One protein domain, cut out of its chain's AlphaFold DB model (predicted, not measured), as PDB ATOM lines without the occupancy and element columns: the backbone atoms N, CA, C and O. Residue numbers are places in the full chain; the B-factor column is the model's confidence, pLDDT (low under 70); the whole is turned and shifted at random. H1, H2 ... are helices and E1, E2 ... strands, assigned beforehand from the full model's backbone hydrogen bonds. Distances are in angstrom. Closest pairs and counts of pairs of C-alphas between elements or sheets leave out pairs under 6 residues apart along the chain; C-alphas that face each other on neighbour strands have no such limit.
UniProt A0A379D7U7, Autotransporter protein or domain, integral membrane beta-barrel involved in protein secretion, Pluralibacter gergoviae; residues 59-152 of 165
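Overview. This is residues 59 to 152 of the 165 residues of the protein "Autotransporter protein or domain, integral membrane beta-barrel involved in protein secretion" of Pluralibacter gergoviae (UniProt A0A379D7U7). One long, twisted sheet of four antiparallel strands makes the main part; helix H1 stands off it like a leg, with residues 59 to 68 sticking out free, and at one end of the sheet the long loop between E3 and E4, residues 115 to 140, runs on and lengthens the rod. The printed part has 94 residues, with one named helix and four named strands in the order H1 E1 E2 E3 E4. The sheet's order is E1 - E2 - E3 - E4, and the class is mixed, helices and strands. The whole is extended, with a radius of gyration of the C-alphas of 19.4 A and spans of 65 by 28 by 21 A.

Arrangement. Start at H1, residues 59 to 71, where every O i to N i+4 pair is within hydrogen-bond range. H1 is on the sheet but only grazes it, with its residues 69 to 71. Next comes E1, residues 74 to 78; the closest C-alphas of H1 and E1 are those of Leu 70 and Ala 76, 6.5 A apart. E2, residues 88 to 100, forms a hairpin with E1, antiparallel at 166 degrees; look for N 76 and O 94, within hydrogen-bond range at 2.8 A. The closest C-alphas of H1 and E2 are those of Ala 71 and Asn 96, 7.2 A apart. E3, residues 103 to 114, forms a hairpin with E2 at 172 degrees, with N 91 and O 111 at 2.7 A. E4, residues 141 to 151, forms a hairpin with E3 at 163 degrees, with N 108 and O 146 at 2.8 A. E1 E2 E3 E4 are a meander, each strand the antiparallel neighbour of the one before. The edge strands E1 and E4 are apart.

Along the chain. Find C-alpha 59 at (5.320, 42.308, -19.131); from there H1 runs 17.7 A to C-alpha 71. E1 begins at C-alpha 74, at (-4.864, 28.716, -37.068), and has 5 residues. E2 is the longest strand by residues, 37.6 A from first to last C-alpha; E3 measures 35.0 A. E4 runs 31.7 A and ends at C-alpha 151, at (3.413, 21.306, -25.539).

Size, cuts and confidence. The two C-alphas farthest apart are those of Ala 101 and Phe 124, at 65.2 A. The printed part has no cut. The links H1 to E1 and E2 to E3 are tight, E1 to E2 is short, and E3 to E4 is long, with 26 residues. The mean pLDDT of the printed part is 75.9; look for values under 70 at residues 65 to 72, 82, 84 to 85, 118 to 121 and 125 to 138.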
ATOM      1  N   ASN A  59       4.597  43.356 -18.427       73.94
ATOM      2  CA  ASN A  59       5.320  42.308 -19.131       73.94
ATOM      3  C   ASN A  59       4.644  40.931 -19.029       73.94
ATOM      4  O   ASN A  59       4.673  40.169 -19.994       73.94
ATOM      5  N   ASP A  60       4.002  40.629 -17.902       75.12
ATOM      6  CA  ASP A  60       3.313  39.354 -17.689       75.12
ATOM      7  C   ASP A  60       2.034  39.314 -18.534       75.12
ATOM      8  O   ASP A  60       1.798  38.352 -19.261       75.12
ATOM      9  N   VAL A  61       1.286  40.424 -18.561       73.50
ATOM     10  CA  VAL A  61       0.091  40.590 -19.408       73.50
ATOM     11  C   VAL A  61       0.447  40.567 -20.896       73.50
ATOM     12  O   VAL A  61      -0.280  39.984 -21.703       73.50
ATOM     13  N   LEU A  62       1.557  41.199 -21.285       75.62
ATOM     14  CA  LEU A  62       2.035  41.197 -22.666       75.62
ATOM     15  C   LEU A  62       2.422  39.780 -23.097       75.62
ATOM     16  O   LEU A  62       2.007  39.319 -24.158       75.62
ATOM     17  N   THR A  63       3.169  39.078 -22.247       73.88
ATOM     18  CA  THR A  63       3.599  37.702 -22.505       73.88
ATOM     19  C   THR A  63       2.403  36.761 -22.589       73.88
ATOM     20  O   THR A  63       2.324  35.964 -23.522       73.88
ATOM     21  N   GLU A  64       1.433  36.883 -21.681       70.12
ATOM     22  CA  GLU A  64       0.191  36.109 -21.721       70.12
ATOM     23  C   GLU A  64      -0.580  36.370 -23.015       70.12
ATOM     24  O   GLU A  64      -0.979  35.423 -23.686       70.12
ATOM     25  N   ARG A  65      -0.735  37.633 -23.431       67.69
ATOM     26  CA  ARG A  65      -1.445  37.983 -24.673       67.69
ATOM     27  C   ARG A  65      -0.731  37.477 -25.924       67.69
ATOM     28  O   ARG A  65      -1.390  36.975 -26.839       67.69
ATOM     29  N   ILE A  66       0.596  37.575 -25.973       68.62
ATOM     30  CA  ILE A  66       1.395  37.029 -27.078       68.62
ATOM     31  C   ILE A  66       1.262  35.504 -27.097       68.62
ATOM     32  O   ILE A  66       0.945  34.926 -28.130       68.62
ATOM     33  N   ASN A  67       1.392  34.832 -25.957       67.56
ATOM     34  CA  ASN A  67       1.273  33.377 -25.901       67.56
ATOM     35  C   ASN A  67      -0.148  32.896 -26.216       67.56
ATOM     36  O   ASN A  67      -0.307  31.938 -26.964       67.56
ATOM     37  N   ALA A  68      -1.178  33.574 -25.711       64.12
ATOM     38  CA  ALA A  68      -2.577  33.243 -25.962       64.12
ATOM     39  C   ALA A  68      -2.938  33.407 -27.444       64.12
ATOM     40  O   ALA A  68      -3.542  32.509 -28.030       64.12
ATOM     41  N   SER A  69      -2.509  34.505 -28.079       61.44
ATOM     42  CA  SER A  69      -2.708  34.714 -29.522       61.44
ATOM     43  C   SER A  69      -1.949  33.696 -30.377       61.44
ATOM     44  O   SER A  69      -2.420  33.310 -31.446       61.44
ATOM     45  N   LEU A  70      -0.812  33.203 -29.889       63.03
ATOM     46  CA  LEU A  70       0.015  32.213 -30.572       63.03
ATOM     47  C   LEU A  70      -0.373  30.755 -30.285       63.03
ATOM     48  O   LEU A  70       0.055  29.878 -31.037       63.03
ATOM     49  N   ALA A  71      -1.140  30.478 -29.229       63.53
ATOM     50  CA  ALA A  71      -1.566  29.134 -28.830       63.53
ATOM     51  C   ALA A  71      -2.879  28.689 -29.493       63.53
ATOM     52  O   ALA A  71      -3.183  27.495 -29.507       63.53
ATOM     53  N   LEU A  72      -3.637  29.616 -30.080       69.75
ATOM     54  CA  LEU A  72      -4.864  29.310 -30.812       69.75
ATOM     55  C   LEU A  72      -4.555  28.547 -32.112       69.75
ATOM     56  O   LEU A  72      -3.630  28.927 -32.834       69.75
ATOM     57  N   PRO A  73      -5.292  27.470 -32.436       75.81
ATOM     58  CA  PRO A  73      -5.210  26.821 -33.741       75.81
ATOM     59  C   PRO A  73      -5.500  27.818 -34.868       75.81
ATOM     60  O   PRO A  73      -6.486  28.550 -34.800       75.81
ATOM     61  N   GLY A  74      -4.673  27.831 -35.915       83.75
ATOM     62  CA  GLY A  74      -4.864  28.716 -37.068       83.75
ATOM     63  C   GLY A  74      -3.634  29.540 -37.441       83.75
ATOM     64  O   GLY A  74      -2.506  29.198 -37.090       83.75
ATOM     65  N   VAL A  75      -3.852  30.603 -38.215       84.19
ATOM     66  CA  VAL A  75      -2.792  31.499 -38.696       84.19
ATOM     67  C   VAL A  75      -2.742  32.739 -37.813       84.19
ATOM     68  O   VAL A  75      -3.732  33.457 -37.699       84.19
ATOM     69  N   ALA A  76      -1.578  33.016 -37.238       84.44
ATOM     70  CA  ALA A  76      -1.267  34.285 -36.601       84.44
ATOM     71  C   ALA A  76      -0.401  35.120 -37.548       84.44
ATOM     72  O   ALA A  76       0.606  34.646 -38.075       84.44
ATOM     73  N   PHE A  77      -0.794  36.370 -37.761       84.50
ATOM     74  CA  PHE A  77      -0.056  37.327 -38.574       84.50
ATOM     75  C   PHE A  77       0.245  38.569 -37.743       84.50
ATOM     76  O   PHE A  77      -0.651  39.139 -37.123       84.50
ATOM     77  N   THR A  78       1.506  38.986 -37.744       85.19
ATOM     78  CA  THR A  78       1.961  40.228 -37.127       85.19
ATOM     79  C   THR A  78       2.301  41.210 -38.246       85.19
ATOM     80  O   THR A  78       3.301  40.996 -38.945       85.19
ATOM     81  N   PRO A  79       1.468  42.247 -38.457       82.50
ATOM     82  CA  PRO A  79       1.747  43.291 -39.432       82.50
ATOM     83  C   PRO A  79       2.987  44.095 -39.024       82.50
ATOM     84  O   PRO A  79       3.384  44.066 -37.857       82.50
ATOM     85  N   PRO A  80       3.592  44.834 -39.966       79.56
ATOM     86  CA  PRO A  80       4.751  45.642 -39.664       79.56
ATOM     87  C   PRO A  80       4.300  46.851 -38.864       79.56
ATOM     88  O   PRO A  80       3.377  47.562 -39.267       79.56
ATOM     89  N   GLU A  81       4.949  47.078 -37.729       71.75
ATOM     90  CA  GLU A  81       4.730  48.292 -36.965       71.75
ATOM     91  C   GLU A  81       5.232  49.485 -37.785       71.75
ATOM     92  O   GLU A  81       6.349  49.483 -38.301       71.75
ATOM     93  N   SER A  82       4.368  50.478 -37.981       61.69
ATOM     94  CA  SER A  82       4.689  51.695 -38.719       61.69
ATOM     95  C   SER A  82       4.695  52.870 -37.753       61.69
ATOM     96  O   SER A  82       3.740  53.648 -37.696       61.69
ATOM     97  N   LEU A  83       5.758  52.979 -36.959       71.31
ATOM     98  CA  LEU A  83       6.013  54.191 -36.191       71.31
ATOM     99  C   LEU A  83       6.646  55.232 -37.127       71.31
ATOM    100  O   LEU A  83       7.538  54.889 -37.902       71.31
ATOM    101  N   PRO A  84       6.227  56.508 -37.076       60.09
ATOM    102  CA  PRO A  84       6.676  57.538 -38.019       60.09
ATOM    103  C   PRO A  84       8.184  57.832 -37.975       60.09
ATOM    104  O   PRO A  84       8.692  58.496 -38.872       60.09
ATOM    105  N   MET A  85       8.896  57.351 -36.952       62.66
ATOM    106  CA  MET A  85      10.342  57.535 -36.786       62.66
ATOM    107  C   MET A  85      11.137  56.228 -36.888       62.66
ATOM    108  O   MET A  85      12.363  56.274 -36.820       62.66
ATOM    109  N   ASP A  86      10.470  55.080 -37.036       70.50
ATOM    110  CA  ASP A  86      11.156  53.793 -37.096       70.50
ATOM    111  C   ASP A  86      11.408  53.402 -38.554       70.50
ATOM    112  O   ASP A  86      10.489  53.202 -39.354       70.50
ATOM    113  N   ALA A  87      12.688  53.341 -38.914       71.06
ATOM    114  CA  ALA A  87      13.121  52.881 -40.226       71.06
ATOM    115  C   ALA A  87      13.132  51.344 -40.321       71.06
ATOM    116  O   ALA A  87      13.332  50.795 -41.408       71.06
ATOM    117  N   THR A  88      12.892  50.651 -39.202       79.81
ATOM    118  CA  THR A  88      12.837  49.193 -39.111       79.81
ATOM    119  C   THR A  88      11.423  48.690 -39.372       79.81
ATOM    120  O   THR A  88      10.452  49.175 -38.800       79.81
ATOM    121  N   ARG A  89      11.279  47.666 -40.219       85.06
ATOM    122  CA  ARG A  89       9.996  47.002 -40.487       85.06
ATOM    123  C   ARG A  89      10.111  45.514 -40.211       85.06
ATOM    124  O   ARG A  89      10.961  44.849 -40.793       85.06
ATOM    125  N   THR A  90       9.233  44.977 -39.367       85.69
ATOM    126  CA  THR A  90       9.210  43.546 -39.019       85.69
ATOM    127  C   THR A  90       7.851  42.929 -39.324       85.69
ATOM    128  O   THR A  90       6.846  43.342 -38.770       85.69
ATOM    129  N   LEU A  91       7.823  41.907 -40.173       89.19
ATOM    130  CA  LEU A  91       6.667  41.063 -40.464       89.19
ATOM    131  C   LEU A  91       6.856  39.692 -39.824       89.19
ATOM    132  O   LEU A  91       7.948  39.123 -39.888       89.19
ATOM    133  N   SER A  92       5.794  39.111 -39.268       88.00
ATOM    134  CA  SER A  92       5.824  37.708 -38.843       88.00
ATOM    135  C   SER A  92       4.532  36.978 -39.191       88.00
ATOM    136  O   SER A  92       3.448  37.554 -39.153       88.00
ATOM    137  N   MET A  93       4.646  35.706 -39.563       89.81
ATOM    138  CA  MET A  93       3.523  34.810 -39.809       89.81
ATOM    139  C   MET A  93       3.783  33.468 -39.141       89.81
ATOM    140  O   MET A  93       4.900  32.949 -39.161       89.81
ATOM    141  N   GLN A  94       2.751  32.898 -38.537       88.00
ATOM    142  CA  GLN A  94       2.841  31.639 -37.813       88.00
ATOM    143  C   GLN A  94       1.601  30.820 -38.115       88.00
ATOM    144  O   GLN A  94       0.487  31.333 -38.062       88.00
ATOM    145  N   LEU A  95       1.790  29.543 -38.419       89.69
ATOM    146  CA  LEU A  95       0.698  28.593 -38.547       89.69
ATOM    147  C   LEU A  95       0.752  27.635 -37.362       89.69
ATOM    148  O   LEU A  95       1.804  27.091 -37.032       89.69
ATOM    149  N   ASN A  96      -0.393  27.443 -36.723       88.62
ATOM    150  CA  ASN A  96      -0.545  26.622 -35.541       88.62
ATOM    151  C   ASN A  96      -1.472  25.441 -35.845       88.62
ATOM    152  O   ASN A  96      -2.684  25.606 -35.989       88.62
ATOM    153  N   ILE A  97      -0.883  24.254 -35.961       87.12
ATOM    154  CA  ILE A  97      -1.531  22.986 -36.303       87.12
ATOM    155  C   ILE A  97      -1.620  22.132 -35.028       87.12
ATOM    156  O   ILE A  97      -0.591  21.655 -34.536       87.12
ATOM    157  N   PRO A  98      -2.816  21.925 -34.453       86.00
ATOM    158  CA  PRO A  98      -2.989  21.015 -33.326       86.00
ATOM    159  C   PRO A  98      -2.822  19.568 -33.794       86.00
ATOM    160  O   PRO A  98      -3.521  19.117 -34.697       86.00
ATOM    161  N   ILE A  99      -1.884  18.847 -33.177       84.88
ATOM    162  CA  ILE A  99      -1.614  17.423 -33.464       84.88
ATOM    163  C   ILE A  99      -2.162  16.495 -32.374       84.88
ATOM    164  O   ILE A  99      -2.270  15.290 -32.576       84.88
ATOM    165  N   GLY A 100      -2.537  17.050 -31.225       82.19
ATOM    166  CA  GLY A 100      -3.181  16.338 -30.129       82.19
ATOM    167  C   GLY A 100      -3.764  17.324 -29.124       82.19
ATOM    168  O   GLY A 100      -3.585  18.531 -29.272       82.19
ATOM    169  N   ALA A 101      -4.428  16.816 -28.082       76.38
ATOM    170  CA  ALA A 101      -5.102  17.651 -27.079       76.38
ATOM    171  C   ALA A 101      -4.172  18.690 -26.425       76.38
ATOM    172  O   ALA A 101      -4.606  19.796 -26.128       76.38
ATOM    173  N   ASN A 102      -2.887  18.352 -26.277       79.88
ATOM    174  CA  ASN A 102      -1.903  19.162 -25.558       79.88
ATOM    175  C   ASN A 102      -0.696  19.556 -26.424       79.88
ATOM    176  O   ASN A 102       0.284  20.074 -25.895       79.88
ATOM    177  N   PHE A 103      -0.718  19.272 -27.729       80.94
ATOM    178  CA  PHE A 103       0.427  19.499 -28.613       80.94
ATOM    179  C   PHE A 103       0.022  20.292 -29.847       80.94
ATOM    180  O   PHE A 103      -0.925  19.943 -30.558       80.94
ATOM    181  N   THR A 104       0.791  21.335 -30.133       84.00
ATOM    182  CA  THR A 104       0.585  22.181 -31.303       84.00
ATOM    183  C   THR A 104       1.903  22.415 -32.010       84.00
ATOM    184  O   THR A 104       2.930  22.645 -31.381       84.00
ATOM    185  N   THR A 105       1.899  22.337 -33.329       87.62
ATOM    186  CA  THR A 105       3.104  22.474 -34.137       87.62
ATOM    187  C   THR A 105       2.853  23.365 -35.336       87.62
ATOM    188  O   THR A 105       1.722  23.478 -35.793       87.62
ATOM    189  N   GLY A 106       3.887  23.983 -35.884       90.00
ATOM    190  CA  GLY A 106       3.783  24.497 -37.239       90.00
ATOM    191  C   GLY A 106       4.908  25.425 -37.657       90.00
ATOM    192  O   GLY A 106       5.815  25.715 -36.874       90.00
ATOM    193  N   PRO A 107       4.883  25.867 -38.918       91.44
ATOM    194  CA  PRO A 107       5.893  26.753 -39.456       91.44
ATOM    195  C   PRO A 107       5.729  28.173 -38.904       91.44
ATOM    196  O   PRO A 107       4.620  28.685 -38.727       91.44
ATOM    197  N   VAL A 108       6.860  28.823 -38.678       90.00
ATOM    198  CA  VAL A 108       6.977  30.239 -38.338       90.00
ATOM    199  C   VAL A 108       7.898  30.890 -39.353       90.00
ATOM    200  O   VAL A 108       8.990  30.393 -39.612       90.00
ATOM    201  N   ALA A 109       7.470  32.009 -39.919       91.06
ATOM    202  CA  ALA A 109       8.321  32.846 -40.738       91.06
ATOM    203  C   ALA A 109       8.323  34.272 -40.196       91.06
ATOM    204  O   ALA A 109       7.298  34.790 -39.755       91.06
ATOM    205  N   SER A 110       9.474  34.921 -40.254       90.44
ATOM    206  CA  SER A 110       9.609  36.342 -39.984       90.44
ATOM    207  C   SER A 110      10.477  36.985 -41.048       90.44
ATOM    208  O   SER A 110      11.374  36.353 -41.608       90.44
ATOM    209  N   TRP A 111      10.187  38.238 -41.347       90.44
ATOM    210  CA  TRP A 111      10.960  39.066 -42.249       90.44
ATOM    211  C   TRP A 111      11.195  40.406 -41.577       90.44
ATOM    212  O   TRP A 111      10.270  41.001 -41.032       90.44
ATOM    213  N   ARG A 112      12.436  40.865 -41.587       88.50
ATOM    214  CA  ARG A 112      12.856  42.137 -41.014       88.50
ATOM    215  C   ARG A 112      13.590  42.930 -42.070       88.50
ATOM    216  O   ARG A 112      14.354  42.357 -42.840       88.50
ATOM    217  N   TYR A 113      13.362  44.227 -42.089       85.88
ATOM    218  CA  TYR A 113      14.011  45.170 -42.979       85.88
ATOM    219  C   TYR A 113      14.502  46.352 -42.155       85.88
ATOM    220  O   TYR A 113      13.695  46.990 -41.480       85.88
ATOM    221  N   ASP A 114      15.802  46.628 -42.206       83.25
ATOM    222  CA  ASP A 114      16.411  47.805 -41.591       83.25
ATOM    223  C   ASP A 114      16.649  48.886 -42.657       83.25
ATOM    224  O   ASP A 114      17.340  48.667 -43.656       83.25
ATOM    225  N   GLY A 115      16.015  50.044 -42.469       73.56
ATOM    226  CA  GLY A 115      16.139  51.218 -43.329       73.56
ATOM    227  C   GLY A 115      16.887  52.387 -42.686       73.56
ATOM    228  O   GLY A 115      16.753  53.510 -43.178       73.56
ATOM    229  N   THR A 116      17.586  52.177 -41.567       74.38
ATOM    230  CA  THR A 116      18.255  53.262 -40.837       74.38
ATOM    231  C   THR A 116      19.307  53.970 -41.699       74.38
ATOM    232  O   THR A 116      20.047  53.363 -42.471       74.38
ATOM    233  N   SER A 117      19.340  55.302 -41.607       70.00
ATOM    234  CA  SER A 117      20.307  56.122 -42.346       70.00
ATOM    235  C   SER A 117      21.660  56.119 -41.638       70.00
ATOM    236  O   SER A 117      21.723  56.259 -40.417       70.00
ATOM    237  N   GLN A 118      22.747  56.002 -42.402       63.84
ATOM    238  CA  GLN A 118      24.097  56.096 -41.854       63.84
ATOM    239  C   GLN A 118      24.363  57.493 -41.281       63.84
ATOM    240  O   GLN A 118      24.072  58.509 -41.915       63.84
ATOM    241  N   SER A 119      24.985  57.535 -40.104       65.12
ATOM    242  CA  SER A 119      25.703  58.717 -39.634       65.12
ATOM    243  C   SER A 119      27.164  58.327 -39.479       65.12
ATOM    244  O   SER A 119      27.485  57.387 -38.748       65.12
ATOM    245  N   ILE A 120      28.044  58.990 -40.223       64.50
ATOM    246  CA  ILE A 120      29.483  58.803 -40.065       64.50
ATOM    247  C   ILE A 120      29.924  59.801 -39.005       64.50
ATOM    248  O   ILE A 120      29.796  61.014 -39.182       64.50
ATOM    249  N   TRP A 121      30.404  59.279 -37.880       65.00
ATOM    250  CA  TRP A 121      30.961  60.108 -36.824       65.00
ATOM    251  C   TRP A 121      32.354  60.588 -37.224       65.00
ATOM    252  O   TRP A 121      33.215  59.790 -37.596       65.00
ATOM    253  N   ASN A 122      32.568  61.894 -37.113       71.38
ATOM    254  CA  ASN A 122      33.837  62.541 -37.390       71.38
ATOM    255  C   ASN A 122      34.287  63.353 -36.165       71.38
ATOM    256  O   ASN A 122      33.510  64.121 -35.598       71.38
ATOM    257  N   GLU A 123      35.558  63.217 -35.788       79.31
ATOM    258  CA  GLU A 123      36.201  63.955 -34.692       79.31
ATOM    259  C   GLU A 123      36.279  65.473 -34.925       79.31
ATOM    260  O   GLU A 123      36.399  66.238 -33.970       79.31
ATOM    261  N   PHE A 124      36.130  65.925 -36.173       78.56
ATOM    262  CA  PHE A 124      36.070  67.350 -36.515       78.56
ATOM    263  C   PHE A 124      34.692  67.995 -36.261       78.56
ATOM    264  O   PHE A 124      34.507  69.171 -36.570       78.56
ATOM    265  N   GLY A 125      33.722  67.261 -35.697       65.25
ATOM    266  CA  GLY A 125      32.416  67.798 -35.287       65.25
ATOM    267  C   GLY A 125      31.422  68.040 -36.429       65.25
ATOM    268  O   GLY A 125      30.291  68.447 -36.176       65.25
ATOM    269  N   ASP A 126      31.813  67.751 -37.670       69.69
ATOM    270  CA  ASP A 126      30.929  67.745 -38.834       69.69
ATOM    271  C   ASP A 126      30.375  66.328 -39.038       69.69
ATOM    272  O   ASP A 126      31.030  65.454 -39.611       69.69
ATOM    273  N   SER A 127      29.196  66.069 -38.470       58.31
ATOM    274  CA  SER A 127      28.463  64.819 -38.689       58.31
ATOM    275  C   SER A 127      27.682  64.932 -39.997       58.31
ATOM    276  O   SER A 127      26.559  65.433 -40.016       58.31
ATOM    277  N   ALA A 128      28.262  64.462 -41.099       58.81
ATOM    278  CA  ALA A 128      27.548  64.374 -42.365       58.81
ATOM    279  C   ALA A 128      26.594  63.167 -42.337       58.81
ATOM    280  O   ALA A 128      27.035  62.018 -42.260       58.81
ATOM    281  N   SER A 129      25.279  63.403 -42.425       56.75
ATOM    282  CA  SER A 129      24.343  62.345 -42.809       56.75
ATOM    283  C   SER A 129      24.581  62.049 -44.286       56.75
ATOM    284  O   SER A 129      24.227  62.820 -45.180       56.75
ATOM    285  N   THR A 130      25.261  60.947 -44.574       54.53
ATOM    286  CA  THR A 130      25.614  60.554 -45.937       54.53
ATOM    287  C   THR A 130      24.409  59.946 -46.655       54.53
ATOM    288  O   THR A 130      24.470  58.839 -47.169       54.53
ATOM    289  N   ALA A 131      23.323  60.710 -46.808       52.72
ATOM    290  CA  ALA A 131      22.265  60.384 -47.773       52.72
ATOM    291  C   ALA A 131      22.805  60.311 -49.223       52.72
ATOM    292  O   ALA A 131      22.135  59.812 -50.118       52.72
ATOM    293  N   ALA A 132      24.021  60.823 -49.462       50.28
ATOM    294  CA  ALA A 132      24.732  60.747 -50.736       50.28
ATOM    295  C   ALA A 132      25.640  59.507 -50.882       50.28
ATOM    296  O   ALA A 132      26.027  59.183 -52.005       50.28
ATOM    297  N   GLN A 133      25.973  58.795 -49.796       53.78
ATOM    298  CA  GLN A 133      26.623  57.482 -49.880       53.78
ATOM    299  C   GLN A 133      25.537  56.419 -49.748       53.78
ATOM    300  O   GLN A 133      25.355  55.802 -48.705       53.78
ATOM    301  N   ASN A 134      24.776  56.247 -50.827       56.09
ATOM    302  CA  ASN A 134      23.852  55.132 -50.975       56.09
ATOM    303  C   ASN A 134      24.673  53.843 -51.092       56.09
ATOM    304  O   ASN A 134      24.927  53.384 -52.204       56.09
ATOM    305  N   ASP A 135      25.144  53.294 -49.971       58.12
ATOM    306  CA  ASP A 135      25.660  51.930 -49.946       58.12
ATOM    307  C   ASP A 135      24.457  50.974 -50.066       58.12
ATOM    308  O   ASP A 135      23.653  50.876 -49.133       58.12
ATOM    309  N   PRO A 136      24.286  50.270 -51.202       55.78
ATOM    310  CA  PRO A 136      23.154  49.371 -51.402       55.78
ATOM    311  C   PRO A 136      23.168  48.162 -50.455       55.78
ATOM    312  O   PRO A 136      22.152  47.477 -50.349       55.78
ATOM    313  N   LEU A 137      24.281  47.890 -49.763       61.62
ATOM    314  CA  LEU A 137      24.384  46.810 -48.779       61.62
ATOM    315  C   LEU A 137      23.841  47.193 -47.395       61.62
ATOM    316  O   LEU A 137      23.711  46.317 -46.541       61.62
ATOM    317  N   TRP A 138      23.501  48.466 -47.158       65.75
ATOM    318  CA  TRP A 138      23.057  48.937 -45.839       65.75
ATOM    319  C   TRP A 138      21.583  48.678 -45.527       65.75
ATOM    320  O   TRP A 138      21.184  48.700 -44.367       65.75
ATOM    321  N   HIS A 139      20.781  48.373 -46.547       70.56
ATOM    322  CA  HIS A 139      19.404  47.927 -46.371       70.56
ATOM    323  C   HIS A 139      19.383  46.425 -46.081       70.56
ATOM    324  O   HIS A 139      19.179  45.594 -46.970       70.56
ATOM    325  N   ALA A 140      19.638  46.059 -44.825       74.00
ATOM    326  CA  ALA A 140      19.652  44.664 -44.416       74.00
ATOM    327  C   ALA A 140      18.216  44.122 -44.331       74.00
ATOM    328  O   ALA A 140      17.445  44.474 -43.435       74.00
ATOM    329  N   SER A 141      17.857  43.225 -45.253       83.75
ATOM    330  CA  SER A 141      16.648  42.409 -45.137       83.75
ATOM    331  C   SER A 141      16.995  41.021 -44.604       83.75
ATOM    332  O   SER A 141      17.716  40.269 -45.259       83.75
ATOM    333  N   VAL A 142      16.462  40.658 -43.442       85.69
ATOM    334  CA  VAL A 142      16.678  39.355 -42.809       85.69
ATOM    335  C   VAL A 142      15.372  38.580 -42.816       85.69
ATOM    336  O   VAL A 142      14.382  39.010 -42.228       85.69
ATOM    337  N   SER A 143      15.363  37.413 -43.452       89.38
ATOM    338  CA  SER A 143      14.264  36.458 -43.346       89.38
ATOM    339  C   SER A 143      14.660  35.296 -42.439       89.38
ATOM    340  O   SER A 143      15.807  34.858 -42.394       89.38
ATOM    341  N   THR A 144      13.704  34.792 -41.673       88.81
ATOM    342  CA  THR A 144      13.881  33.611 -40.829       88.81
ATOM    343  C   THR A 144      12.674  32.719 -41.019       88.81
ATOM    344  O   THR A 144      11.546  33.177 -40.864       88.81
ATOM    345  N   LEU A 145      12.913  31.452 -41.339       93.38
ATOM    346  CA  LEU A 145      11.898  30.411 -41.411       93.38
ATOM    347  C   LEU A 145      12.278  29.319 -40.413       93.38
ATOM    348  O   LEU A 145      13.432  28.903 -40.353       93.38
ATOM    349  N   GLY A 146      11.311  28.862 -39.637       91.56
ATOM    350  CA  GLY A 146      11.494  27.823 -38.639       91.56
ATOM    351  C   GLY A 146      10.235  26.995 -38.454       91.56
ATOM    352  O   GLY A 146       9.188  27.265 -39.043       91.56
ATOM    353  N   TRP A 147      10.343  25.977 -37.611       91.50
ATOM    354  CA  TRP A 147       9.238  25.112 -37.223       91.50
ATOM    355  C   TRP A 147       9.170  25.066 -35.702       91.50
ATOM    356  O   TRP A 147      10.186  24.839 -35.048       91.50
ATOM    357  N   ARG A 148       7.988  25.303 -35.133       85.75
ATOM    358  CA  ARG A 148       7.766  25.293 -33.685       85.75
ATOM    359  C   ARG A 148       6.957  24.072 -33.268       85.75
ATOM    360  O   ARG A 148       6.083  23.604 -34.003       85.75
ATOM    361  N   ILE A 149       7.251  23.564 -32.080       87.38
ATOM    362  CA  ILE A 149       6.499  22.501 -31.417       87.38
ATOM    363  C   ILE A 149       6.270  22.975 -29.988       87.38
ATOM    364  O   ILE A 149       7.217  23.147 -29.227       87.38
ATOM    365  N   ASN A 150       5.009  23.195 -29.648       79.94
ATOM    366  CA  ASN A 150       4.567  23.623 -28.336       79.94
ATOM    367  C   ASN A 150       3.809  22.476 -27.674       79.94
ATOM    368  O   ASN A 150       2.944  21.841 -28.281       79.94
ATOM    369  N   SER A 151       4.124  22.237 -26.409       82.75
ATOM    370  CA  SER A 151       3.413  21.306 -25.539       82.75
ATOM    371  C   SER A 151       2.794  22.086 -24.387       82.75
ATOM    372  O   SER A 151       3.496  22.862 -23.735       82.75
ATOM    373  N   GLN A 152       1.516  21.868 -24.109       72.25
ATOM    374  CA  GLN A 152       0.893  22.392 -22.901       72.25
ATOM    375  C   GLN A 152       1.434  21.627 -21.684       72.25
ATOM    376  O   GLN A 152       1.557  20.398 -21.749       72.25
TER     377      GLN A 152